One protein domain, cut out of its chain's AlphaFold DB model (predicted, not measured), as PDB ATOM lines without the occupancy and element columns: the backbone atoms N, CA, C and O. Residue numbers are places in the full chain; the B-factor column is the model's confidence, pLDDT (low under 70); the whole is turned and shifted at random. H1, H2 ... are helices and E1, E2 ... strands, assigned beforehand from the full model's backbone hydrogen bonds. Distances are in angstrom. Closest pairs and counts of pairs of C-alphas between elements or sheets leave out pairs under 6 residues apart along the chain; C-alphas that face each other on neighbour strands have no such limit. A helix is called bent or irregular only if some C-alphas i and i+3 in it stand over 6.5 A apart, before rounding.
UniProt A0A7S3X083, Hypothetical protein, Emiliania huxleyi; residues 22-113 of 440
ATOM      1  N   ALA A  22     224.622 218.328 232.493       43.12
ATOM      2  CA  ALA A  22     225.624 217.278 232.323       43.12
ATOM      3  C   ALA A  22     225.050 215.906 231.908       43.12
ATOM      4  O   ALA A  22     225.656 215.237 231.079       43.12
ATOM      5  N   GLN A  23     223.889 215.478 232.421       46.12
ATOM      6  CA  GLN A  23     223.250 214.221 231.999       46.12
ATOM      7  C   GLN A  23     222.667 214.342 230.589       46.12
ATOM      8  O   GLN A  23     222.824 213.429 229.781       46.12
ATOM      9  N   LYS A  24     222.072 215.495 230.252       38.16
ATOM     10  CA  LYS A  24     221.598 215.776 228.888       38.16
ATOM     11  C   LYS A  24     222.761 215.848 227.889       38.16
ATOM     12  O   LYS A  24     222.631 215.344 226.778       38.16
ATOM     13  N   ALA A  25     223.900 216.415 228.288       40.31
ATOM     14  CA  ALA A  25     225.126 216.426 227.492       40.31
ATOM     15  C   ALA A  25     225.736 215.022 227.342       40.31
ATOM     16  O   ALA A  25     226.071 214.635 226.229       40.31
ATOM     17  N   ALA A  26     225.812 214.230 228.417       37.28
ATOM     18  CA  ALA A  26     226.333 212.861 228.377       37.28
ATOM     19  C   ALA A  26     225.463 211.927 227.520       37.28
ATOM     20  O   ALA A  26     225.997 211.191 226.698       37.28
ATOM     21  N   ALA A  27     224.134 212.011 227.634       39.88
ATOM     22  CA  ALA A  27     223.213 211.268 226.774       39.88
ATOM     23  C   ALA A  27     223.317 211.707 225.301       39.88
ATOM     24  O   ALA A  27     223.264 210.869 224.408       39.88
ATOM     25  N   ARG A  28     223.526 213.007 225.030       39.66
ATOM     26  CA  ARG A  28     223.748 213.540 223.670       39.66
ATOM     27  C   ARG A  28     225.111 213.118 223.103       39.66
ATOM     28  O   ARG A  28     225.187 212.831 221.917       39.66
ATOM     29  N   ALA A  29     226.146 213.002 223.936       41.44
ATOM     30  CA  ALA A  29     227.453 212.464 223.552       41.44
ATOM     31  C   ALA A  29     227.399 210.949 223.293       41.44
ATOM     32  O   ALA A  29     227.926 210.490 222.289       41.44
ATOM     33  N   GLN A  30     226.703 210.171 224.129       41.16
ATOM     34  CA  GLN A  30     226.496 208.733 223.905       41.16
ATOM     35  C   GLN A  30     225.625 208.461 222.671       41.16
ATOM     36  O   GLN A  30     225.951 207.579 221.884       41.16
ATOM     37  N   ALA A  31     224.578 209.259 222.438       42.78
ATOM     38  CA  ALA A  31     223.827 209.231 221.182       42.78
ATOM     39  C   ALA A  31     224.696 209.654 219.983       42.78
ATOM     40  O   ALA A  31     224.547 209.095 218.903       42.78
ATOM     41  N   GLY A  32     225.633 210.588 220.176       40.09
ATOM     42  CA  GLY A  32     226.648 210.968 219.193       40.09
ATOM     43  C   GLY A  32     227.606 209.827 218.844       40.09
ATOM     44  O   GLY A  32     227.839 209.587 217.666       40.09
ATOM     45  N   VAL A  33     228.087 209.074 219.841       39.62
ATOM     46  CA  VAL A  33     228.974 207.900 219.684       39.62
ATOM     47  C   VAL A  33     228.238 206.672 219.132       39.62
ATOM     48  O   VAL A  33     228.834 205.885 218.405       39.62
ATOM     49  N   ALA A  34     226.937 206.532 219.384       36.38
ATOM     50  CA  ALA A  34     226.101 205.562 218.675       36.38
ATOM     51  C   ALA A  34     225.816 206.011 217.225       36.38
ATOM     52  O   ALA A  34     225.791 205.184 216.318       36.38
ATOM     53  N   ALA A  35     225.657 207.320 216.977       42.00
ATOM     54  CA  ALA A  35     225.454 207.879 215.639       42.00
ATOM     55  C   ALA A  35     226.716 207.764 214.767       42.00
ATOM     56  O   ALA A  35     226.626 207.140 213.717       42.00
ATOM     57  N   PHE A  36     227.888 208.256 215.201       40.91
ATOM     58  CA  PHE A  36     228.950 207.299 215.535       40.91
ATOM     59  C   PHE A  36     229.135 206.104 214.589       40.91
ATOM     60  O   PHE A  36     229.373 206.237 213.388       40.91
ATOM     61  N   GLU A  37     228.965 204.924 215.173       45.88
ATOM     62  CA  GLU A  37     229.022 203.622 214.510       45.88
ATOM     63  C   GLU A  37     227.863 203.389 213.514       45.88
ATOM     64  O   GLU A  37     228.058 202.719 212.502       45.88
ATOM     65  N   ALA A  38     226.672 203.958 213.744       43.38
ATOM     66  CA  ALA A  38     225.468 203.641 212.961       43.38
ATOM     67  C   ALA A  38     225.313 204.392 211.621       43.38
ATOM     68  O   ALA A  38     224.606 203.918 210.735       43.38
ATOM     69  N   SER A  39     225.911 205.578 211.466       48.28
ATOM     70  CA  SER A  39     225.657 206.476 210.319       48.28
ATOM     71  C   SER A  39     226.668 206.364 209.175       48.28
ATOM     72  O   SER A  39     226.496 207.024 208.151       48.28
ATOM     73  N   GLY A  40     227.697 205.526 209.311       62.75
ATOM     74  CA  GLY A  40     228.721 205.360 208.283       62.75
ATOM     75  C   GLY A  40     229.578 206.614 208.071       62.75
ATOM     76  O   GLY A  40     229.876 207.355 209.009       62.75
ATOM     77  N   THR A  41     230.031 206.810 206.832       71.69
ATOM     78  CA  THR A  41     231.050 207.800 206.451       71.69
ATOM     79  C   THR A  41     230.662 209.249 206.776       71.69
ATOM     80  O   THR A  41     229.489 209.608 206.878       71.69
ATOM     81  N   PHE A  42     231.671 210.123 206.878       78.31
ATOM     82  CA  PHE A  42     231.493 211.567 207.089       78.31
ATOM     83  C   PHE A  42     230.455 212.197 206.135       78.31
ATOM     84  O   PHE A  42     229.622 212.992 206.573       78.31
ATOM     85  N   GLU A  43     230.442 211.795 204.859       77.94
ATOM     86  CA  GLU A  43     229.475 212.281 203.867       77.94
ATOM     87  C   GLU A  43     228.019 211.942 204.217       77.94
ATOM     88  O   GLU A  43     227.132 212.765 203.989       77.94
ATOM     89  N   ALA A  44     227.757 210.770 204.803       77.19
ATOM     90  CA  ALA A  44     226.412 210.357 205.196       77.19
ATOM     91  C   ALA A  44     225.890 211.193 206.379       77.19
ATOM     92  O   ALA A  44     224.759 211.687 206.337       77.19
ATOM     93  N   ARG A  45     226.738 211.461 207.384       77.00
ATOM     94  CA  ARG A  45     226.415 212.397 208.482       77.00
ATOM     95  C   ARG A  45     226.210 213.818 207.988       77.00
ATOM     96  O   ARG A  45     225.273 214.491 208.416       77.00
ATOM     97  N   LEU A  46     227.057 214.276 207.069       82.94
ATOM     98  CA  LEU A  46     226.891 215.577 206.439       82.94
ATOM     99  C   LEU A  46     225.551 215.633 205.688       82.94
ATOM    100  O   LEU A  46     224.781 216.569 205.886       82.94
ATOM    101  N   GLY A  47     225.210 214.593 204.924       81.44
ATOM    102  CA  GLY A  47     223.914 214.444 204.261       81.44
ATOM    103  C   GLY A  47     222.728 214.522 205.227       81.44
ATOM    104  O   GLY A  47     221.775 215.258 204.954       81.44
ATOM    105  N   GLN A  48     222.807 213.849 206.380       81.75
ATOM    106  CA  GLN A  48     221.792 213.921 207.436       81.75
ATOM    107  C   GLN A  48     221.669 215.339 208.018       81.75
ATOM    108  O   GLN A  48     220.559 215.870 208.105       81.75
ATOM    109  N   LEU A  49     222.789 215.999 208.335       85.06
ATOM    110  CA  LEU A  49     222.798 217.386 208.813       85.06
ATOM    111  C   LEU A  49     222.114 218.331 207.814       85.06
ATOM    112  O   LEU A  49     221.330 219.197 208.201       85.06
ATOM    113  N   LEU A  50     222.373 218.143 206.518       83.06
ATOM    114  CA  LEU A  50     221.769 218.944 205.452       83.06
ATOM    115  C   LEU A  50     220.320 218.559 205.133       83.06
ATOM    116  O   LEU A  50     219.633 219.313 204.438       83.06
ATOM    117  N   ALA A  51     219.844 217.391 205.563       80.56
ATOM    118  CA  ALA A  51     218.433 217.020 205.489       80.56
ATOM    119  C   ALA A  51     217.622 217.736 206.578       80.56
ATOM    120  O   ALA A  51     216.534 218.235 206.299       80.56
ATOM    121  N   GLU A  52     218.182 217.838 207.783       79.50
ATOM    122  CA  GLU A  52     217.524 218.436 208.946       79.50
ATOM    123  C   GLU A  52     217.639 219.967 208.991       79.50
ATOM    124  O   GLU A  52     216.718 220.634 209.468       79.50
ATOM    125  N   VAL A  53     218.741 220.549 208.492       81.38
ATOM    126  CA  VAL A  53     219.000 221.992 208.616       81.38
ATOM    127  C   VAL A  53     218.999 222.724 207.272       81.38
ATOM    128  O   VAL A  53     219.680 222.366 206.310       81.38
ATOM    129  N   LYS A  54     218.235 223.820 207.216       80.00
ATOM    130  CA  LYS A  54     218.070 224.658 206.024       80.00
ATOM    131  C   LYS A  54     219.239 225.636 205.862       80.00
ATOM    132  O   LYS A  54     219.219 226.731 206.424       80.00
ATOM    133  N   ILE A  55     220.228 225.274 205.041       81.12
ATOM    134  CA  ILE A  55     221.265 226.224 204.605       81.12
ATOM    135  C   ILE A  55     220.619 227.324 203.729       81.12
ATOM    136  O   ILE A  55     219.867 227.003 202.804       81.12
ATOM    137  N   PRO A  56     220.882 228.621 203.989       79.69
ATOM    138  CA  PRO A  56     220.393 229.726 203.172       79.69
ATOM    139  C   PRO A  56     221.096 229.783 201.809       79.69
ATOM    140  O   PRO A  56     222.232 229.344 201.653       79.69
ATOM    141  N   SER A  57     220.458 230.412 200.819       75.00
ATOM    142  CA  SER A  57     220.975 230.528 199.443       75.00
ATOM    143  C   SER A  57     222.340 231.223 199.323       75.00
ATOM    144  O   SER A  57     223.082 230.950 198.387       75.00
ATOM    145  N   HIS A  58     222.701 232.086 200.278       77.12
ATOM    146  CA  HIS A  58     224.009 232.752 200.340       77.12
ATOM    147  C   HIS A  58     225.123 231.899 200.982       77.12
ATOM    148  O   HIS A  58     226.240 232.399 201.162       77.12
ATOM    149  N   GLY A  59     224.810 230.650 201.344       83.00
ATOM    150  CA  GLY A  59     225.709 229.661 201.931       83.00
ATOM    151  C   GLY A  59     226.090 229.907 203.391       83.00
ATOM    152  O   GLY A  59     225.979 231.014 203.920       83.00
ATOM    153  N   TRP A  60     226.589 228.860 204.038       87.50
ATOM    154  CA  TRP A  60     227.233 228.931 205.350       87.50
ATOM    155  C   TRP A  60     228.751 228.980 205.220       87.50
ATOM    156  O   TRP A  60     229.321 228.416 204.288       87.50
ATOM    157  N   THR A  61     229.418 229.645 206.160       86.69
ATOM    158  CA  THR A  61     230.878 229.576 206.297       86.69
ATOM    159  C   THR A  61     231.301 228.208 206.832       86.69
ATOM    160  O   THR A  61     230.510 227.523 207.482       86.69
ATOM    161  N   ALA A  62     232.566 227.834 206.614       83.75
ATOM    162  CA  ALA A  62     233.140 226.615 207.192       83.75
ATOM    163  C   ALA A  62     232.943 226.543 208.717       83.75
ATOM    164  O   ALA A  62     232.506 225.519 209.222       83.75
ATOM    165  N   THR A  63     233.175 227.651 209.430       86.12
ATOM    166  CA  THR A  63     232.958 227.758 210.882       86.12
ATOM    167  C   THR A  63     231.507 227.479 211.263       86.12
ATOM    168  O   THR A  63     231.257 226.700 212.170       86.12
ATOM    169  N   LYS A  64     230.526 228.042 210.539       88.50
ATOM    170  CA  LYS A  64     229.118 227.826 210.898       88.50
ATOM    171  C   LYS A  64     228.658 226.390 210.618       88.50
ATOM    172  O   LYS A  64     227.799 225.882 211.339       88.50
ATOM    173  N   LEU A  65     229.218 225.744 209.594       87.19
ATOM    174  CA  LEU A  65     229.042 224.309 209.361       87.19
ATOM    175  C   LEU A  65     229.680 223.476 210.476       87.19
ATOM    176  O   LEU A  65     229.011 222.586 210.990       87.19
ATOM    177  N   ASP A  66     230.913 223.796 210.877       87.38
ATOM    178  CA  ASP A  66     231.640 223.133 211.966       87.38
ATOM    179  C   ASP A  66     230.868 223.201 213.292       87.38
ATOM    180  O   ASP A  66     230.507 222.163 213.845       87.38
ATOM    181  N   ASP A  67     230.493 224.409 213.729       86.69
ATOM    182  CA  ASP A  67     229.683 224.636 214.934       86.69
ATOM    183  C   ASP A  67     228.413 223.773 214.931       86.69
ATOM    184  O   ASP A  67     228.069 223.134 215.924       86.69
ATOM    185  N   THR A  68     227.705 223.741 213.797       88.12
ATOM    186  CA  THR A  68     226.406 223.064 213.681       88.12
ATOM    187  C   THR A  68     226.562 221.541 213.573       88.12
ATOM    188  O   THR A  68     225.747 220.803 214.126       88.12
ATOM    189  N   TYR A  69     227.627 221.056 212.927       86.25
ATOM    190  CA  TYR A  69     227.991 219.638 212.881       86.25
ATOM    191  C   TYR A  69     228.354 219.126 214.281       86.25
ATOM    192  O   TYR A  69     227.803 218.120 214.739       86.25
ATOM    193  N   ARG A  70     229.197 219.871 215.008       86.25
ATOM    194  CA  ARG A  70     229.566 219.583 216.400       86.25
ATOM    195  C   ARG A  70     228.353 219.607 217.327       86.25
ATOM    196  O   ARG A  70     228.172 218.674 218.108       86.25
ATOM    197  N   GLU A  71     227.471 220.600 217.206       85.31
ATOM    198  CA  GLU A  71     226.253 220.668 218.022       85.31
ATOM    199  C   GLU A  71     225.296 219.494 217.748       85.31
ATOM    200  O   GLU A  71     224.641 218.992 218.670       85.31
ATOM    201  N   ARG A  72     225.193 219.035 216.492       83.56
ATOM    202  CA  ARG A  72     224.277 217.949 216.131       83.56
ATOM    203  C   ARG A  72     224.795 216.576 216.548       83.56
ATOM    204  O   ARG A  72     224.038 215.830 217.168       83.56
ATOM    205  N   PHE A  73     226.056 216.268 216.250       80.12
ATOM    206  CA  PHE A  73     226.649 214.943 216.481       80.12
ATOM    207  C   PHE A  73     227.430 214.823 217.798       80.12
ATOM    208  O   PHE A  73     227.918 213.745 218.116       80.12
ATOM    209  N   GLY A  74     227.549 215.903 218.578       77.31
ATOM    210  CA  GLY A  74     228.333 215.916 219.818       77.31
ATOM    211  C   GLY A  74     229.845 215.834 219.586       77.31
ATOM    212  O   GLY A  74     230.572 215.409 220.479       77.31
ATOM    213  N   ALA A  75     230.309 216.202 218.388       79.38
ATOM    214  CA  ALA A  75     231.694 216.032 217.969       79.38
ATOM    215  C   ALA A  75     232.649 217.019 218.672       79.38
ATOM    216  O   ALA A  75     232.321 218.193 218.890       79.38
ATOM    217  N   GLY A  76     233.842 216.528 219.018       75.88
ATOM    218  CA  GLY A  76     234.899 217.309 219.661       75.88
ATOM    219  C   GLY A  76     235.529 218.363 218.747       75.88
ATOM    220  O   GLY A  76     235.196 218.486 217.568       75.88
ATOM    221  N   GLU A  77     236.466 219.135 219.295       72.56
ATOM    222  CA  GLU A  77     237.418 219.889 218.465       72.56
ATOM    223  C   GLU A  77     238.374 218.896 217.811       72.56
ATOM    224  O   GLU A  77     238.801 217.952 218.471       72.56
ATOM    225  N   GLY A  78     238.666 219.068 216.519       79.56
ATOM    226  CA  GLY A  78     239.504 218.118 215.782       79.56
ATOM    227  C   GLY A  78     238.771 216.917 215.172       79.56
ATOM    228  O   GLY A  78     239.434 216.039 214.639       79.56
ATOM    229  N   TRP A  79     237.428 216.862 215.153       82.69
ATOM    230  CA  TRP A  79     236.692 215.739 214.520       82.69
ATOM    231  C   TRP A  79     237.059 215.510 213.042       82.69
ATOM    232  O   TRP A  79     236.882 214.417 212.507       82.69
ATOM    233  N   TRP A  80     237.566 216.541 212.363       84.31
ATOM    234  CA  TRP A  80     238.076 216.450 210.997       84.31
ATOM    235  C   TRP A  80     239.374 215.634 210.901       84.31
ATOM    236  O   TRP A  80     239.594 215.005 209.871       84.31
ATOM    237  N   GLU A  81     240.192 215.590 211.955       81.75
ATOM    238  CA  GLU A  81     241.418 214.780 212.025       81.75
ATOM    239  C   GLU A  81     241.071 213.291 212.130       81.75
ATOM    240  O   GLU A  81     241.655 212.472 211.425       81.75
ATOM    241  N   GLU A  82     240.039 212.948 212.911       76.25
ATOM    242  CA  GLU A  82     239.449 211.598 212.954       76.25
ATOM    243  C   GLU A  82     238.873 211.176 211.588       76.25
ATOM    244  O   GLU A  82     238.856 209.992 211.254       76.25
ATOM    245  N   ALA A  83     238.433 212.145 210.776       73.31
ATOM    246  CA  ALA A  83     238.001 211.943 209.393       73.31
ATOM    247  C   ALA A  83     239.156 211.983 208.362       73.31
ATOM    248  O   ALA A  83     238.896 211.876 207.165       73.31
ATOM    249  N   GLY A  84     240.416 212.130 208.793       79.44
ATOM    250  CA  GLY A  84     241.595 212.135 207.915       79.44
ATOM    251  C   GLY A  84     241.876 213.456 207.185       79.44
ATOM    252  O   GLY A  84     242.590 213.459 206.183       79.44
ATOM    253  N   HIS A  85     241.327 214.577 207.655       83.31
ATOM    254  CA  HIS A  85     241.487 215.910 207.063       83.31
ATOM    255  C   HIS A  85     242.277 216.851 207.983       83.31
ATOM    256  O   HIS A  85     242.172 216.768 209.204       83.31
ATOM    257  N   ALA A  86     243.023 217.808 207.423       80.88
ATOM    258  CA  ALA A  86     243.805 218.774 208.201       80.88
ATOM    259  C   ALA A  86     242.962 219.945 208.749       80.88
ATOM    260  O   ALA A  86     243.440 220.732 209.563       80.88
ATOM    261  N   SER A  87     241.712 220.107 208.295       83.88
ATOM    262  CA  SER A  87     240.769 221.089 208.854       83.88
ATOM    263  C   SER A  87     239.310 220.768 208.515       83.88
ATOM    264  O   SER A  87     239.025 220.187 207.466       83.88
ATOM    265  N   ALA A  88     238.359 221.278 209.309       83.50
ATOM    266  CA  ALA A  88     236.929 221.248 208.964       83.50
ATOM    267  C   ALA A  88     236.647 221.850 207.572       83.50
ATOM    268  O   ALA A  88     235.827 221.349 206.809       83.50
ATOM    269  N   SER A  89     237.374 222.913 207.201       83.50
ATOM    270  CA  SER A  89     237.261 223.549 205.879       83.50
ATOM    271  C   SER A  89     237.708 222.652 204.727       83.50
ATOM    272  O   SER A  89     237.317 222.908 203.591       83.50
ATOM    273  N   GLU A  90     238.572 221.674 204.981       81.06
ATOM    274  CA  GLU A  90     239.008 220.677 204.005       81.06
ATOM    275  C   GLU A  90     238.022 219.509 203.947       81.06
ATOM    276  O   GLU A  90     237.591 219.160 202.852       81.06
ATOM    277  N   ALA A  91     237.549 219.025 205.099       84.75
ATOM    278  CA  ALA A  91     236.470 218.039 205.175       84.75
ATOM    279  C   ALA A  91     235.214 218.502 204.409       84.75
ATOM    280  O   ALA A  91     234.690 217.801 203.552       84.75
ATOM    281  N   PHE A  92     234.759 219.744 204.591       87.19
ATOM    282  CA  PHE A  92     233.611 220.248 203.819       87.19
ATOM    283  C   PHE A  92     233.889 220.438 202.313       87.19
ATOM    284  O   PHE A  92     232.940 220.587 201.544       87.19
ATOM    285  N   LYS A  93     235.156 220.433 201.867       83.50
ATOM    286  CA  LYS A  93     235.528 220.433 200.437       83.50
ATOM    287  C   LYS A  93     235.676 219.021 199.865       83.50
ATOM    288  O   LYS A  93     235.497 218.873 198.661       83.50
ATOM    289  N   SER A  94     236.005 218.018 200.686       81.69
ATOM    290  CA  SER A  94     236.170 216.627 200.242       81.69
ATOM    291  C   SER A  94     234.845 215.950 199.877       81.69
ATOM    292  O   SER A  94     234.871 214.960 199.155       81.69
ATOM    293  N   ALA A  95     233.706 216.530 200.284       82.00
ATOM    294  CA  ALA A  95     232.349 216.045 200.012       82.00
ATOM    295  C   ALA A  95     231.552 216.906 198.988       82.00
ATOM    296  O   ALA A  95     230.476 217.428 199.323       82.00
ATOM    297  N   PRO A  96     232.016 217.082 197.729       76.06
ATOM    298  CA  PRO A  96     231.356 217.938 196.733       76.06
ATOM    299  C   PRO A  96     229.959 217.434 196.324       76.06
ATOM    300  O   PRO A  96     229.092 218.224 195.936       76.06
ATOM    301  N   ALA A  97     229.707 216.127 196.462       73.06
ATOM    302  CA  ALA A  97     228.396 215.521 196.238       73.06
ATOM    303  C   ALA A  97     227.316 216.088 197.184       73.06
ATOM    304  O   ALA A  97     226.138 216.143 196.825       73.06
ATOM    305  N   VAL A  98     227.718 216.550 198.374       77.69
ATOM    306  CA  VAL A  98     226.823 216.999 199.451       77.69
ATOM    307  C   VAL A  98     226.872 218.523 199.642       77.69
ATOM    308  O   VAL A  98     225.830 219.144 199.884       77.69
ATOM    309  N   LEU A  99     228.046 219.148 199.482       82.44
ATOM    310  CA  LEU A  99     228.244 220.598 199.589       82.44
ATOM    311  C   LEU A  99     228.889 221.211 198.340       82.44
ATOM    312  O   LEU A  99     229.968 220.815 197.912       82.44
ATOM    313  N   PHE A 100     228.294 222.293 197.837       80.94
ATOM    314  CA  PHE A 100     228.853 223.097 196.755       80.94
ATOM    315  C   PHE A 100     229.480 224.384 197.306       80.94
ATOM    316  O   PHE A 100     228.806 225.187 197.958       80.94
ATOM    317  N   LYS A 101     230.769 224.612 197.024       80.81
ATOM    318  CA  LYS A 101     231.472 225.858 197.376       80.81
ATOM    319  C   LYS A 101     231.046 226.990 196.435       80.81
ATOM    320  O   LYS A 101     231.211 226.873 195.226       80.81
ATOM    321  N   LEU A 102     230.587 228.119 196.978       76.31
ATOM    322  CA  LEU A 102     230.220 229.284 196.164       76.31
ATOM    323  C   LEU A 102     231.465 229.927 195.518       76.31
ATOM    324  O   LEU A 102     232.359 230.367 196.254       76.31
ATOM    325  N   PRO A 103     231.527 230.051 194.177       68.69
ATOM    326  CA  PRO A 103     232.550 230.853 193.515       68.69
ATOM    327  C   PRO A 103     232.342 232.350 193.806       68.69
ATOM    328  O   PRO A 103     231.228 232.801 194.071       68.69
ATOM    329  N   GLY A 104     233.425 233.131 193.779       64.44
ATOM    330  CA  GLY A 104     233.381 234.597 193.910       64.44
ATOM    331  C   GLY A 104     233.097 235.164 195.311       64.44
ATOM    332  O   GLY A 104     233.085 236.382 195.478       64.44
ATOM    333  N   SER A 105     232.895 234.338 196.344       66.19
ATOM    334  CA  SER A 105     232.727 234.845 197.713       66.19
ATOM    335  C   SER A 105     234.074 235.170 198.372       66.19
ATOM    336  O   SER A 105     234.968 234.328 198.400       66.19
ATOM    337  N   LYS A 106     234.184 236.352 199.005       62.50
ATOM    338  CA  LYS A 106     235.346 236.770 199.830       62.50
ATOM    339  C   LYS A 106     235.626 235.846 201.031       62.50
ATOM    340  O   LYS A 106     236.659 235.955 201.676       62.50
ATOM    341  N   SER A 107     234.690 234.959 201.353       67.19
ATOM    342  CA  SER A 107     234.773 233.947 202.409       67.19
ATOM    343  C   SER A 107     234.469 232.583 201.798       67.19
ATOM    344  O   SER A 107     233.530 232.494 201.012       67.19
ATOM    345  N   THR A 108     235.163 231.507 202.185       75.88
ATOM    346  CA  THR A 108     234.754 230.158 201.745       75.88
ATOM    347  C   THR A 108     233.372 229.841 202.319       75.88
ATOM    348  O   THR A 108     233.220 229.677 203.533       75.88
ATOM    349  N   ARG A 109     232.365 229.791 201.439       81.31
ATOM    350  CA  ARG A 109     230.978 229.454 201.769       81.31
ATOM    351  C   ARG A 109     230.515 228.235 201.000       81.31
ATOM    352  O   ARG A 109     230.893 228.058 199.845       81.31
ATOM    353  N   PHE A 110     229.637 227.472 201.627       84.12
ATOM    354  CA  PHE A 110     229.061 226.254 201.088       84.12
ATOM    355  C   PHE A 110     227.533 226.343 201.089       84.12
ATOM    356  O   PHE A 110     226.936 226.825 202.055       84.12
ATOM    357  N   VAL A 111     226.897 225.854 200.029       84.19
ATOM    358  CA  VAL A 111     225.461 225.539 200.000       84.19
ATOM    359  C   VAL A 111     225.264 224.036 199.899       84.19
ATOM    360  O   VAL A 111     226.141 223.325 199.416       84.19
ATOM    361  N   LYS A 112     224.094 223.554 200.324       80.31
ATOM    362  CA  LYS A 112     223.659 222.186 200.037       80.31
ATOM    363  C   LYS A 112     223.685 221.965 198.524       80.31
ATOM    364  O   LYS A 112     223.023 222.711 197.797       80.31
ATOM    365  N   SER A 113     224.425 220.959 198.062       75.56
ATOM    366  CA  SER A 113     224.413 220.564 196.654       75.56
ATOM    367  C   SER A 113     222.979 220.214 196.255       75.56
ATOM    368  O   SER A 113     222.284 219.464 196.947       75.56
TER     369      SER A 113
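This is residues 22 to 113 of the 440 residues of the protein "Hypothetical protein" of Emiliania huxleyi (UniProt A0A7S3X083). A small two-stranded hairpin, E1 and E2, sits toward one end of an elongated, mostly helical body, next to a cluster of helices in which H3 lies in the middle, with H2 and H5 around it and the short H4 beside H5. H1, the longest helix, makes the other end of the long axis and meets the last residues of H3 with its residues 28 to 35. The printed part has 92 residues, with five named helices and two named strands in the order H1, H2, H3, H4, H5, E1, E2; the sheet's order is E1 - E2, antiparallel, and the class is mostly helix. The whole is compact, with a radius of gyration of the C-alphas of 13.2 A, and the C-alphas span 44 by 26 by 20 A.

The sheet is made of E1, residues 99 to 101, 6.6 A from first to last C-alpha, and E2, residues 109 to 112, 10.5 A, which ends at C-alpha 112 at (223.659, 222.186, 200.037). H3, residues 62 to 73, is 16.3 A long and begins at C-alpha 62 at (233.140, 226.615, 207.192). H2, residues 42 to 52, is 15.7 A long. H5 is residues 88 to 94, 9.9 A, and H4 is residues 79 to 82, 5.2 A. H1, residues 22 to 38, is 23.7 A long and begins at C-alpha 22 at (225.624, 217.278, 232.323). No helix is bent or irregular.

E1 and E2 form a hairpin of antiparallel neighbour strands, with 146 degrees between their N-to-C directions. The C-alphas of Lys 101 and Phe 110 face each other at 4.4 A, and N 100 and O 111 are within hydrogen-bond range at 2.9 A, as are N 111 and O 100 at 2.9 A. Residues 60 to 61 make a short antiparallel pairing with residues 109 to 110 of E2. H5 has 3 pairs of C-alphas within 8 A of E1, the closest being those of Phe 92 and Leu 99, 6.8 A apart. The closest C-alphas of H3 and E2 are those of Ala 62 and Arg 109, 6.5 A apart, and those of H2 and E2 are Leu 50 and Lys 112, 6.6 A apart. H3 is the hub, touching H1, H2 and H5, and the packing of the helices is mostly crossed, with no shallow tilt among these three pairs. H3 touches H5 with its residues 62 to 66 alone, about perpendicular at 87 degrees; the closest C-alphas are those of Ala 62 and Ser 89, 5.3 A apart. H2 and H3 only just touch, with 3 pairs of C-alphas within 8 A, the closest those of Leu 49 and Tyr 69 at 7.0 A, and they stand about perpendicular at 86 degrees. H1 touches H3 about perpendicular at 82 degrees, with the C-alphas of Gly 32 and Phe 73 closest at 4.8 A. H4 and H5 only just touch, with 3 pairs of C-alphas within 8 A, the closest those of Trp 80 and Ala 88 at 5.3 A. H2 and H5 are near each other, while H1 is apart from H2, H4, H5 and both strands. Every O i to N i+4 pair is within hydrogen-bond range in H1, H2 and H3; in H5 it is 2 of 3, and H4 is too short for such a pair.

The two C-alphas farthest apart are those of Gln 23 and Gly 104, 44.4 A. The printed part has no cut, and no link is long. The mean pLDDT of the printed part is 72.4; residues 22 to 40 and 103 to 107 are under 70, and H1 has a mean of 41.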